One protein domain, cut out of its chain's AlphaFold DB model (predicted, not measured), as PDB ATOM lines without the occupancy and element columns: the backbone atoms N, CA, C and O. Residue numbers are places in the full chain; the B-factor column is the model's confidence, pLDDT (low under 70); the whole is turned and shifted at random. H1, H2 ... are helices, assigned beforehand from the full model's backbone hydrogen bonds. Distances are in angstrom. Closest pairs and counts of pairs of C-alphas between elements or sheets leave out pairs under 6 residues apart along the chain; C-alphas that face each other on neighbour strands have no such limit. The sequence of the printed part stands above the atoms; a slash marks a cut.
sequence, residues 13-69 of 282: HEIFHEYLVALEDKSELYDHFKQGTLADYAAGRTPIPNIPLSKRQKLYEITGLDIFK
ATOM      1  N   HIS A  13      21.258   8.416  -9.846       83.12
ATOM      2  CA  HIS A  13      22.496   8.470  -9.075       83.12
ATOM      3  C   HIS A  13      23.778   8.454  -9.923       83.12
ATOM      4  O   HIS A  13      24.755   9.074  -9.520       83.12
ATOM      5  N   GLU A  14      23.789   7.795 -11.083       86.75
ATOM      6  CA  GLU A  14      24.879   7.816 -12.064       86.75
ATOM      7  C   GLU A  14      25.051   9.225 -12.644       86.75
ATOM      8  O   GLU A  14      26.171   9.725 -12.681       86.75
ATOM      9  N   ILE A  15      23.951   9.921 -12.962       86.50
ATOM     10  CA  ILE A  15      23.976  11.325 -13.415       86.50
ATOM     11  C   ILE A  15      24.581  12.225 -12.327       86.50
ATOM     12  O   ILE A  15      25.464  13.042 -12.597       86.50
ATOM     13  N   PHE A  16      24.156  12.052 -11.071       89.38
ATOM     14  CA  PHE A  16      24.730  12.816  -9.965       89.38
ATOM     15  C   PHE A  16      26.197  12.456  -9.684       89.38
ATOM     16  O   PHE A  16      27.000  13.322  -9.330       89.38
ATOM     17  N   HIS A  17      26.571  11.187  -9.850       89.06
ATOM     18  CA  HIS A  17      27.945  10.724  -9.697       89.06
ATOM     19  C   HIS A  17      28.867  11.345 -10.750       89.06
ATOM     20  O   HIS A  17      29.918  11.874 -10.389       89.06
ATOM     21  N   GLU A  18      28.459  11.342 -12.019       88.75
ATOM     22  CA  GLU A  18      29.198  11.974 -13.116       88.75
ATOM     23  C   GLU A  18      29.390  13.474 -12.867       88.75
ATOM     24  O   GLU A  18      30.509  13.973 -12.991       88.75
ATOM     25  N   TYR A  19      28.345  14.172 -12.407       89.31
ATOM     26  CA  TYR A  19      28.444  15.578 -12.011       89.31
ATOM     27  C   TYR A  19      29.469  15.792 -10.892       89.31
ATOM     28  O   TYR A  19      30.355  16.638 -11.010       89.31
ATOM     29  N   LEU A  20      29.407  15.000  -9.815       88.06
ATOM     30  CA  LEU A  20      30.368  15.111  -8.716       88.06
ATOM     31  C   LEU A  20      31.800  14.784  -9.147       88.06
ATOM     32  O   LEU A  20      32.734  15.293  -8.536       88.06
ATOM     33  N   VAL A  21      32.017  13.914 -10.131       88.00
ATOM     34  CA  VAL A  21      33.366  13.621 -10.637       88.00
ATOM     35  C   VAL A  21      33.881  14.764 -11.513       88.00
ATOM     36  O   VAL A  21      35.059  15.100 -11.415       88.00
ATOM     37  N   ALA A  22      33.010  15.377 -12.316       86.69
ATOM     38  CA  ALA A  22      33.353  16.469 -13.223       86.69
ATOM     39  C   ALA A  22      33.525  17.831 -12.526       86.69
ATOM     40  O   ALA A  22      34.222  18.698 -13.047       86.69
ATOM     41  N   LEU A  23      32.897  18.035 -11.364       86.88
ATOM     42  CA  LEU A  23      32.948  19.302 -10.641       86.88
ATOM     43  C   LEU A  23      34.299  19.490  -9.924       86.88
ATOM     44  O   LEU A  23      34.607  18.775  -8.965       86.88
ATOM     45  N   GLU A  24      35.085  20.471 -10.377       81.62
ATOM     46  CA  GLU A  24      36.409  20.795  -9.820       81.62
ATOM     47  C   GLU A  24      36.326  21.422  -8.419       81.62
ATOM     48  O   GLU A  24      37.117  21.065  -7.544       81.62
ATOM     49  N   ASP A  25      35.342  22.297  -8.184       84.94
ATOM     50  CA  ASP A  25      35.096  22.921  -6.881       84.94
ATOM     51  C   ASP A  25      33.768  22.455  -6.275       84.94
ATOM     52  O   ASP A  25      32.691  22.670  -6.821       84.94
ATOM     53  N   LYS A  26      33.858  21.812  -5.110       85.81
ATOM     54  CA  LYS A  26      32.722  21.256  -4.360       85.81
ATOM     55  C   LYS A  26      32.432  22.036  -3.080       85.81
ATOM     56  O   LYS A  26      31.642  21.557  -2.267       85.81
ATOM     57  N   SER A  27      33.083  23.182  -2.874       83.56
ATOM     58  CA  SER A  27      32.961  24.009  -1.670       83.56
ATOM     59  C   SER A  27      31.499  24.305  -1.327       83.56
ATOM     60  O   SER A  27      31.040  23.939  -0.249       83.56
ATOM     61  N   GLU A  28      30.730  24.796  -2.298       82.00
ATOM     62  CA  GLU A  28      29.313  25.138  -2.129       82.00
ATOM     63  C   GLU A  28      28.436  23.925  -1.757       82.00
ATOM     64  O   GLU A  28      27.533  24.013  -0.923       82.00
ATOM     65  N   LEU A  29      28.732  22.741  -2.302       86.44
ATOM     66  CA  LEU A  29      28.050  21.507  -1.903       86.44
ATOM     67  C   LEU A  29      28.412  21.094  -0.473       86.44
ATOM     68  O   LEU A  29      27.544  20.614   0.259       86.44
ATOM     69  N   TYR A  30      29.671  21.256  -0.069       86.50
ATOM     70  CA  TYR A  30      30.142  20.880   1.264       86.50
ATOM     71  C   TYR A  30      29.713  21.852   2.366       86.50
ATOM     72  O   TYR A  30      29.570  21.419   3.512       86.50
ATOM     73  N   ASP A  31      29.405  23.102   2.023       85.06
ATOM     74  CA  ASP A  31      28.814  24.075   2.945       85.06
ATOM     75  C   ASP A  31      27.394  23.673   3.374       85.06
ATOM     76  O   ASP A  31      26.981  23.893   4.516       85.06
ATOM     77  N   HIS A  32      26.645  23.022   2.478       80.62
ATOM     78  CA  HIS A  32      25.254  22.633   2.715       80.62
ATOM     79  C   HIS A  32      25.063  21.142   3.036       80.62
ATOM     80  O   HIS A  32      24.092  20.768   3.706       80.62
ATOM     81  N   PHE A  33      25.977  20.272   2.599       86.44
ATOM     82  CA  PHE A  33      25.847  18.823   2.727       86.44
ATOM     83  C   PHE A  33      27.129  18.157   3.220       86.44
ATOM     84  O   PHE A  33      28.229  18.383   2.727       86.44
ATOM     85  N   LYS A  34      26.979  17.205   4.148       88.38
ATOM     86  CA  LYS A  34      28.095  16.350   4.566       88.38
ATOM     87  C   LYS A  34      28.579  15.505   3.387       88.38
ATOM     88  O   LYS A  34      27.773  14.867   2.711       88.38
ATOM     89  N   GLN A  35      29.897  15.393   3.230       85.44
ATOM     90  CA  GLN A  35      30.529  14.611   2.162       85.44
ATOM     91  C   GLN A  35      30.015  13.162   2.082       85.44
ATOM     92  O   GLN A  35      29.737  12.669   0.993       85.44
ATOM     93  N   GLY A  36      29.811  12.497   3.228       84.94
ATOM     94  CA  GLY A  36      29.253  11.139   3.267       84.94
ATOM     95  C   GLY A  36      27.818  11.055   2.736       84.94
ATOM     96  O   GLY A  36      27.478  10.112   2.033       84.94
ATOM     97  N   THR A  37      26.998  12.076   2.991       85.19
ATOM     98  CA  THR A  37      25.620  12.148   2.490       85.19
ATOM     99  C   THR A  37      25.583  12.301   0.969       85.19
ATOM    100  O   THR A  37      24.805  11.618   0.313       85.19
ATOM    101  N   LEU A  38      26.459  13.134   0.398       87.50
ATOM    102  CA  LEU A  38      26.588  13.280  -1.057       87.50
ATOM    103  C   LEU A  38      27.098  11.986  -1.713       87.50
ATOM    104  O   LEU A  38      26.595  11.592  -2.763       87.50
ATOM    105  N   ALA A  39      28.045  11.294  -1.071       86.06
ATOM    106  CA  ALA A  39      28.535   9.996  -1.534       86.06
ATOM    107  C   ALA A  39      27.439   8.917  -1.505       86.06
ATOM    108  O   ALA A  39      27.335   8.130  -2.443       86.06
ATOM    109  N   ASP A  40      26.591   8.899  -0.474       85.69
ATOM    110  CA  ASP A  40      25.460   7.968  -0.391       85.69
ATOM    111  C   ASP A  40      24.398   8.242  -1.472       85.69
ATOM    112  O   ASP A  40      23.788   7.297  -1.981       85.69
ATOM    113  N   TYR A  41      24.194   9.507  -1.850       88.06
ATOM    114  CA  TYR A  41      23.304   9.892  -2.952       88.06
ATOM    115  C   TYR A  41      23.879   9.458  -4.307       88.06
ATOM    116  O   TYR A  41      23.191   8.793  -5.076       88.06
ATOM    117  N   ALA A  42      25.158   9.746  -4.566       86.69
ATOM    118  CA  ALA A  42      25.840   9.370  -5.808       86.69
ATOM    119  C   ALA A  42      26.025   7.851  -5.969       86.69
ATOM    120  O   ALA A  42      26.040   7.333  -7.078       86.69
ATOM    121  N   ALA A  43      26.122   7.112  -4.861       84.81
ATOM    122  CA  ALA A  43      26.163   5.652  -4.871       84.81
ATOM    123  C   ALA A  43      24.771   5.000  -4.996       84.81
ATOM    124  O   ALA A  43      24.670   3.775  -4.959       84.81
ATOM    125  N   GLY A  44      23.691   5.791  -5.062       83.06
ATOM    126  CA  GLY A  44      22.319   5.286  -5.156       83.06
ATOM    127  C   GLY A  44      21.811   4.583  -3.893       83.06
ATOM    128  O   GLY A  44      20.776   3.920  -3.936       83.06
ATOM    129  N   ARG A  45      22.501   4.719  -2.749       84.88
ATOM    130  CA  ARG A  45      22.076   4.122  -1.466       84.88
ATOM    131  C   ARG A  45      20.811   4.778  -0.924       84.88
ATOM    132  O   ARG A  45      20.013   4.124  -0.262       84.88
ATOM    133  N   THR A  46      20.636   6.065  -1.215       81.94
ATOM    134  CA  THR A  46      19.363   6.769  -1.038       81.94
ATOM    135  C   THR A  46      18.823   7.104  -2.426       81.94
ATOM    136  O   THR A  46      19.417   7.949  -3.095       81.94
ATOM    137  N   PRO A  47      17.728   6.466  -2.881       81.81
ATOM    138  CA  PRO A  47      17.069   6.850  -4.124       81.81
ATOM    139  C   PRO A  47      16.701   8.331  -4.091       81.81
ATOM    140  O   PRO A  47      16.220   8.807  -3.061       81.81
ATOM    141  N   ILE A  48      16.891   9.045  -5.203       79.44
ATOM    142  CA  ILE A  48      16.626  10.488  -5.270       79.44
ATOM    143  C   ILE A  48      15.211  10.845  -4.784       79.44
ATOM    144  O   ILE A  48      15.117  11.714  -3.919       79.44
ATOM    145  N   PRO A  49      14.131  10.129  -5.158       76.25
ATOM    146  CA  PRO A  49      12.784  10.410  -4.644       76.25
ATOM    147  C   PRO A  49      12.650  10.343  -3.112       76.25
ATOM    148  O   PRO A  49      11.770  10.977  -2.535       76.25
ATOM    149  N   ASN A  50      13.530   9.597  -2.436       79.50
ATOM    150  CA  ASN A  50      13.530   9.448  -0.979       79.50
ATOM    151  C   ASN A  50      14.360  10.530  -0.269       79.50
ATOM    152  O   ASN A  50      14.342  10.615   0.963       79.50
ATOM    153  N   ILE A  51      15.099  11.355  -1.014       83.06
ATOM    154  CA  ILE A  51      15.802  12.505  -0.457       83.06
ATOM    155  C   ILE A  51      14.748  13.553  -0.053       83.06
ATOM    156  O   ILE A  51      13.869  13.885  -0.856       83.06
ATOM    157  N   PRO A  52      14.816  14.105   1.177       79.88
ATOM    158  CA  PRO A  52      13.905  15.157   1.612       79.88
ATOM    159  C   PRO A  52      13.827  16.292   0.588       79.88
ATOM    160  O   PRO A  52      14.859  16.748   0.107       79.88
ATOM    161  N   LEU A  53      12.616  16.764   0.286       74.12
ATOM    162  CA  LEU A  53      12.364  17.772  -0.750       74.12
ATOM    163  C   LEU A  53      13.268  19.008  -0.623       74.12
ATOM    164  O   LEU A  53      13.909  19.392  -1.591       74.12
ATOM    165  N   SER A  54      13.413  19.552   0.588       72.94
ATOM    166  CA  SER A  54      14.285  20.705   0.847       72.94
ATOM    167  C   SER A  54      15.750  20.447   0.479       72.94
ATOM    168  O   SER A  54      16.450  21.340   0.016       72.94
ATOM    169  N   LYS A  55      16.219  19.206   0.643       81.88
ATOM    170  CA  LYS A  55      17.563  18.790   0.235       81.88
ATOM    171  C   LYS A  55      17.664  18.599  -1.273       81.88
ATOM    172  O   LYS A  55      18.690  18.956  -1.834       81.88
ATOM    173  N   ARG A  56      16.627  18.063  -1.926       83.88
ATOM    174  CA  ARG A  56      16.583  17.956  -3.391       83.88
ATOM    175  C   ARG A  56      16.590  19.324  -4.055       83.88
ATOM    176  O   ARG A  56      17.415  19.546  -4.920       83.88
ATOM    177  N   GLN A  57      15.783  20.264  -3.579       78.44
ATOM    178  CA  GLN A  57      15.785  21.636  -4.093       78.44
ATOM    179  C   GLN A  57      17.126  22.318  -3.894       78.44
ATOM    180  O   GLN A  57      17.646  22.892  -4.837       78.44
ATOM    181  N   LYS A  58      17.749  22.183  -2.716       81.06
ATOM    182  CA  LYS A  58      19.078  22.765  -2.520       81.06
ATOM    183  C   LYS A  58      20.136  22.115  -3.420       81.06
ATOM    184  O   LYS A  58      21.029  22.800  -3.903       81.06
ATOM    185  N   LEU A  59      20.020  20.812  -3.691       87.19
ATOM    186  CA  LEU A  59      20.838  20.149  -4.710       87.19
ATOM    187  C   LEU A  59      20.520  20.684  -6.110       87.19
ATOM    188  O   LEU A  59      21.451  20.919  -6.864       87.19
ATOM    189  N   TYR A  60      19.260  20.935  -6.463       87.19
ATOM    190  CA  TYR A  60      18.887  21.537  -7.744       87.19
ATOM    191  C   TYR A  60      19.432  22.963  -7.899       87.19
ATOM    192  O   TYR A  60      20.028  23.263  -8.923       87.19
ATOM    193  N   GLU A  61      19.318  23.810  -6.875       81.31
ATOM    194  CA  GLU A  61      19.868  25.172  -6.867       81.31
ATOM    195  C   GLU A  61      21.380  25.183  -7.127       81.31
ATOM    196  O   GLU A  61      21.857  25.981  -7.926       81.31
ATOM    197  N   ILE A  62      22.125  24.289  -6.466       84.75
ATOM    198  CA  ILE A  62      23.591  24.241  -6.567       84.75
ATOM    199  C   ILE A  62      24.047  23.531  -7.851       84.75
ATOM    200  O   ILE A  62      25.061  23.891  -8.438       84.75
ATOM    201  N   THR A  63      23.342  22.477  -8.274       84.88
ATOM    202  CA  THR A  63      23.809  21.587  -9.354       84.88
ATOM    203  C   THR A  63      23.131  21.820 -10.698       84.88
ATOM    204  O   THR A  63      23.652  21.391 -11.723       84.88
ATOM    205  N   GLY A  64      21.953  22.444 -10.712       83.38
ATOM    206  CA  GLY A  64      21.112  22.603 -11.899       83.38
ATOM    207  C   GLY A  64      20.595  21.292 -12.501       83.38
ATOM    208  O   GLY A  64      20.035  21.312 -13.593       83.38
ATOM    209  N   LEU A  65      20.793  20.141 -11.842       84.38
ATOM    210  CA  LEU A  65      20.452  18.838 -12.415       84.38
ATOM    211  C   LEU A  65      18.957  18.541 -12.285       84.38
ATOM    212  O   LEU A  65      18.444  18.384 -11.176       84.38
ATOM    213  N   ASP A  66      18.285  18.343 -13.419       81.88
ATOM    214  CA  ASP A  66      16.839  18.087 -13.473       81.88
ATOM    215  C   ASP A  66      16.390  16.831 -12.703       81.88
ATOM    216  O   ASP A  66      15.241  16.743 -12.293       81.88
ATOM    217  N   ILE A  67      17.291  15.892 -12.404       83.31
ATOM    218  CA  ILE A  67      17.004  14.737 -11.531       83.31
ATOM    219  C   ILE A  67      16.600  15.146 -10.103       83.31
ATOM    220  O   ILE A  67      15.922  14.396  -9.403       83.31
ATOM    221  N   PHE A  68      17.054  16.317  -9.646       83.06
ATOM    222  CA  PHE A  68      16.693  16.892  -8.351       83.06
ATOM    223  C   PHE A  68      15.562  17.904  -8.455       83.06
ATOM    224  O   PHE A  68      15.036  18.322  -7.419       83.06
ATOM    225  N   LYS A  69      15.199  18.289  -9.683       73.94
ATOM    226  CA  LYS A  69      14.048  19.133  -9.940       73.94
ATOM    227  C   LYS A  69      12.812  18.357  -9.523       73.94
ATOM    228  O   LYS A  69      12.594  17.220  -9.932       73.94
TER     229      LYS A  69
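This is residues 13 to 69 of the 282 residues of an uncharacterized protein of Candidatus Pacearchaeota archaeon (UniProt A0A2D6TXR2). Four short helices are set round the middle of a small, rounded body in two pairs: H1 and H3 on one side, where the end of H3 meets H1 at a steep slant, and H2 and H4 on the other, running opposite ways and staggered, with H2 beside the last part of H4. The links at the two ends of the body, residues 23 to 26 and residues 43 to 52, cross from one pair to the other, and after H4 the last residues, 64 to 69, fold back along it. The printed part has 57 residues with four named helices, in the order H1, H2, H3, H4, and no named strand; the class is all helix. The whole is compact, with a radius of gyration of the C-alphas of 10.0 A, and the C-alphas span 26 by 20 by 19 A.

Find C-alpha 13 at (22.496, 8.470, -9.075), where the printed part begins; from there H1, residues 13 to 22, runs 14.1 A from first to last C-alpha, to C-alpha 22 at (33.353, 16.469, -13.223). After residues 23 to 26 look for H2, residues 27 to 32, which measures 9.0 A between its end C-alphas. Past residues 33 and 34 comes H3, residues 35 to 42, with 10.6 A from first to last C-alpha. Residues 43 to 52 then lead on, with a short run of helix at residues 48 to 50. H4, residues 53 to 63, is the longest helix with 11 residues; follow it for 14.8 A from C-alpha 53 at (12.364, 17.772, -0.750) to C-alpha 63 at (23.809, 21.587, -9.354). Beyond it, residues 66 to 68 are another short run of helix, and the printed part ends at Lys 69.

Begin with H1 and H3, at residues 13 to 22 and residues 35 to 42. The two touch, with 7 pairs of C-alphas within 8 A, and the closest C-alphas are those of His 17 and Ala 42, 4.6 A apart. Their lines stand at a steep tilt of 53 degrees, opposite ways, and their centres are 10.8 A apart. Next go to H2 and H4, which only just touch, with 3 pairs of C-alphas within 8 A. Their closest C-alphas are those of Leu 29 and Ile 62, 7.0 A apart. These two helices run opposite ways at a shallow tilt of 10 degrees, and their centres are 11.7 A apart. H2 and H3 meet only through their link, and they are near each other, with 5 pairs of C-alphas within 10 A. H1 and H2 are apart, and so are H3 and H4. H1 and H4 are only just apart, with 8.0 A between their closest C-alphas. In the backbone of H1, H3 and H4 you will find every O i to N i+4 pair within hydrogen-bond range; in H2 it is 1 of 2, beside 2 of 3 O i to N i+3 pairs.

The two C-alphas farthest apart are those of Glu 24, in the link between H1 and H2, and Asn 50, in the link between H3 and H4, at 27.0 A. From the first printed C-alpha, of His 13, to the last, of Lys 69, it is 13.6 A. The printed residues run from 13 to 69 and the printed part has no cut. The links from H1 to H2, with 4 residues, and from H2 to H3, with 2 residues, are tight; the link from H3 to H4, with 10 residues, is short. In the B-factor column the mean pLDDT of the printed part of this model is 84.0, and no printed residue is under 70.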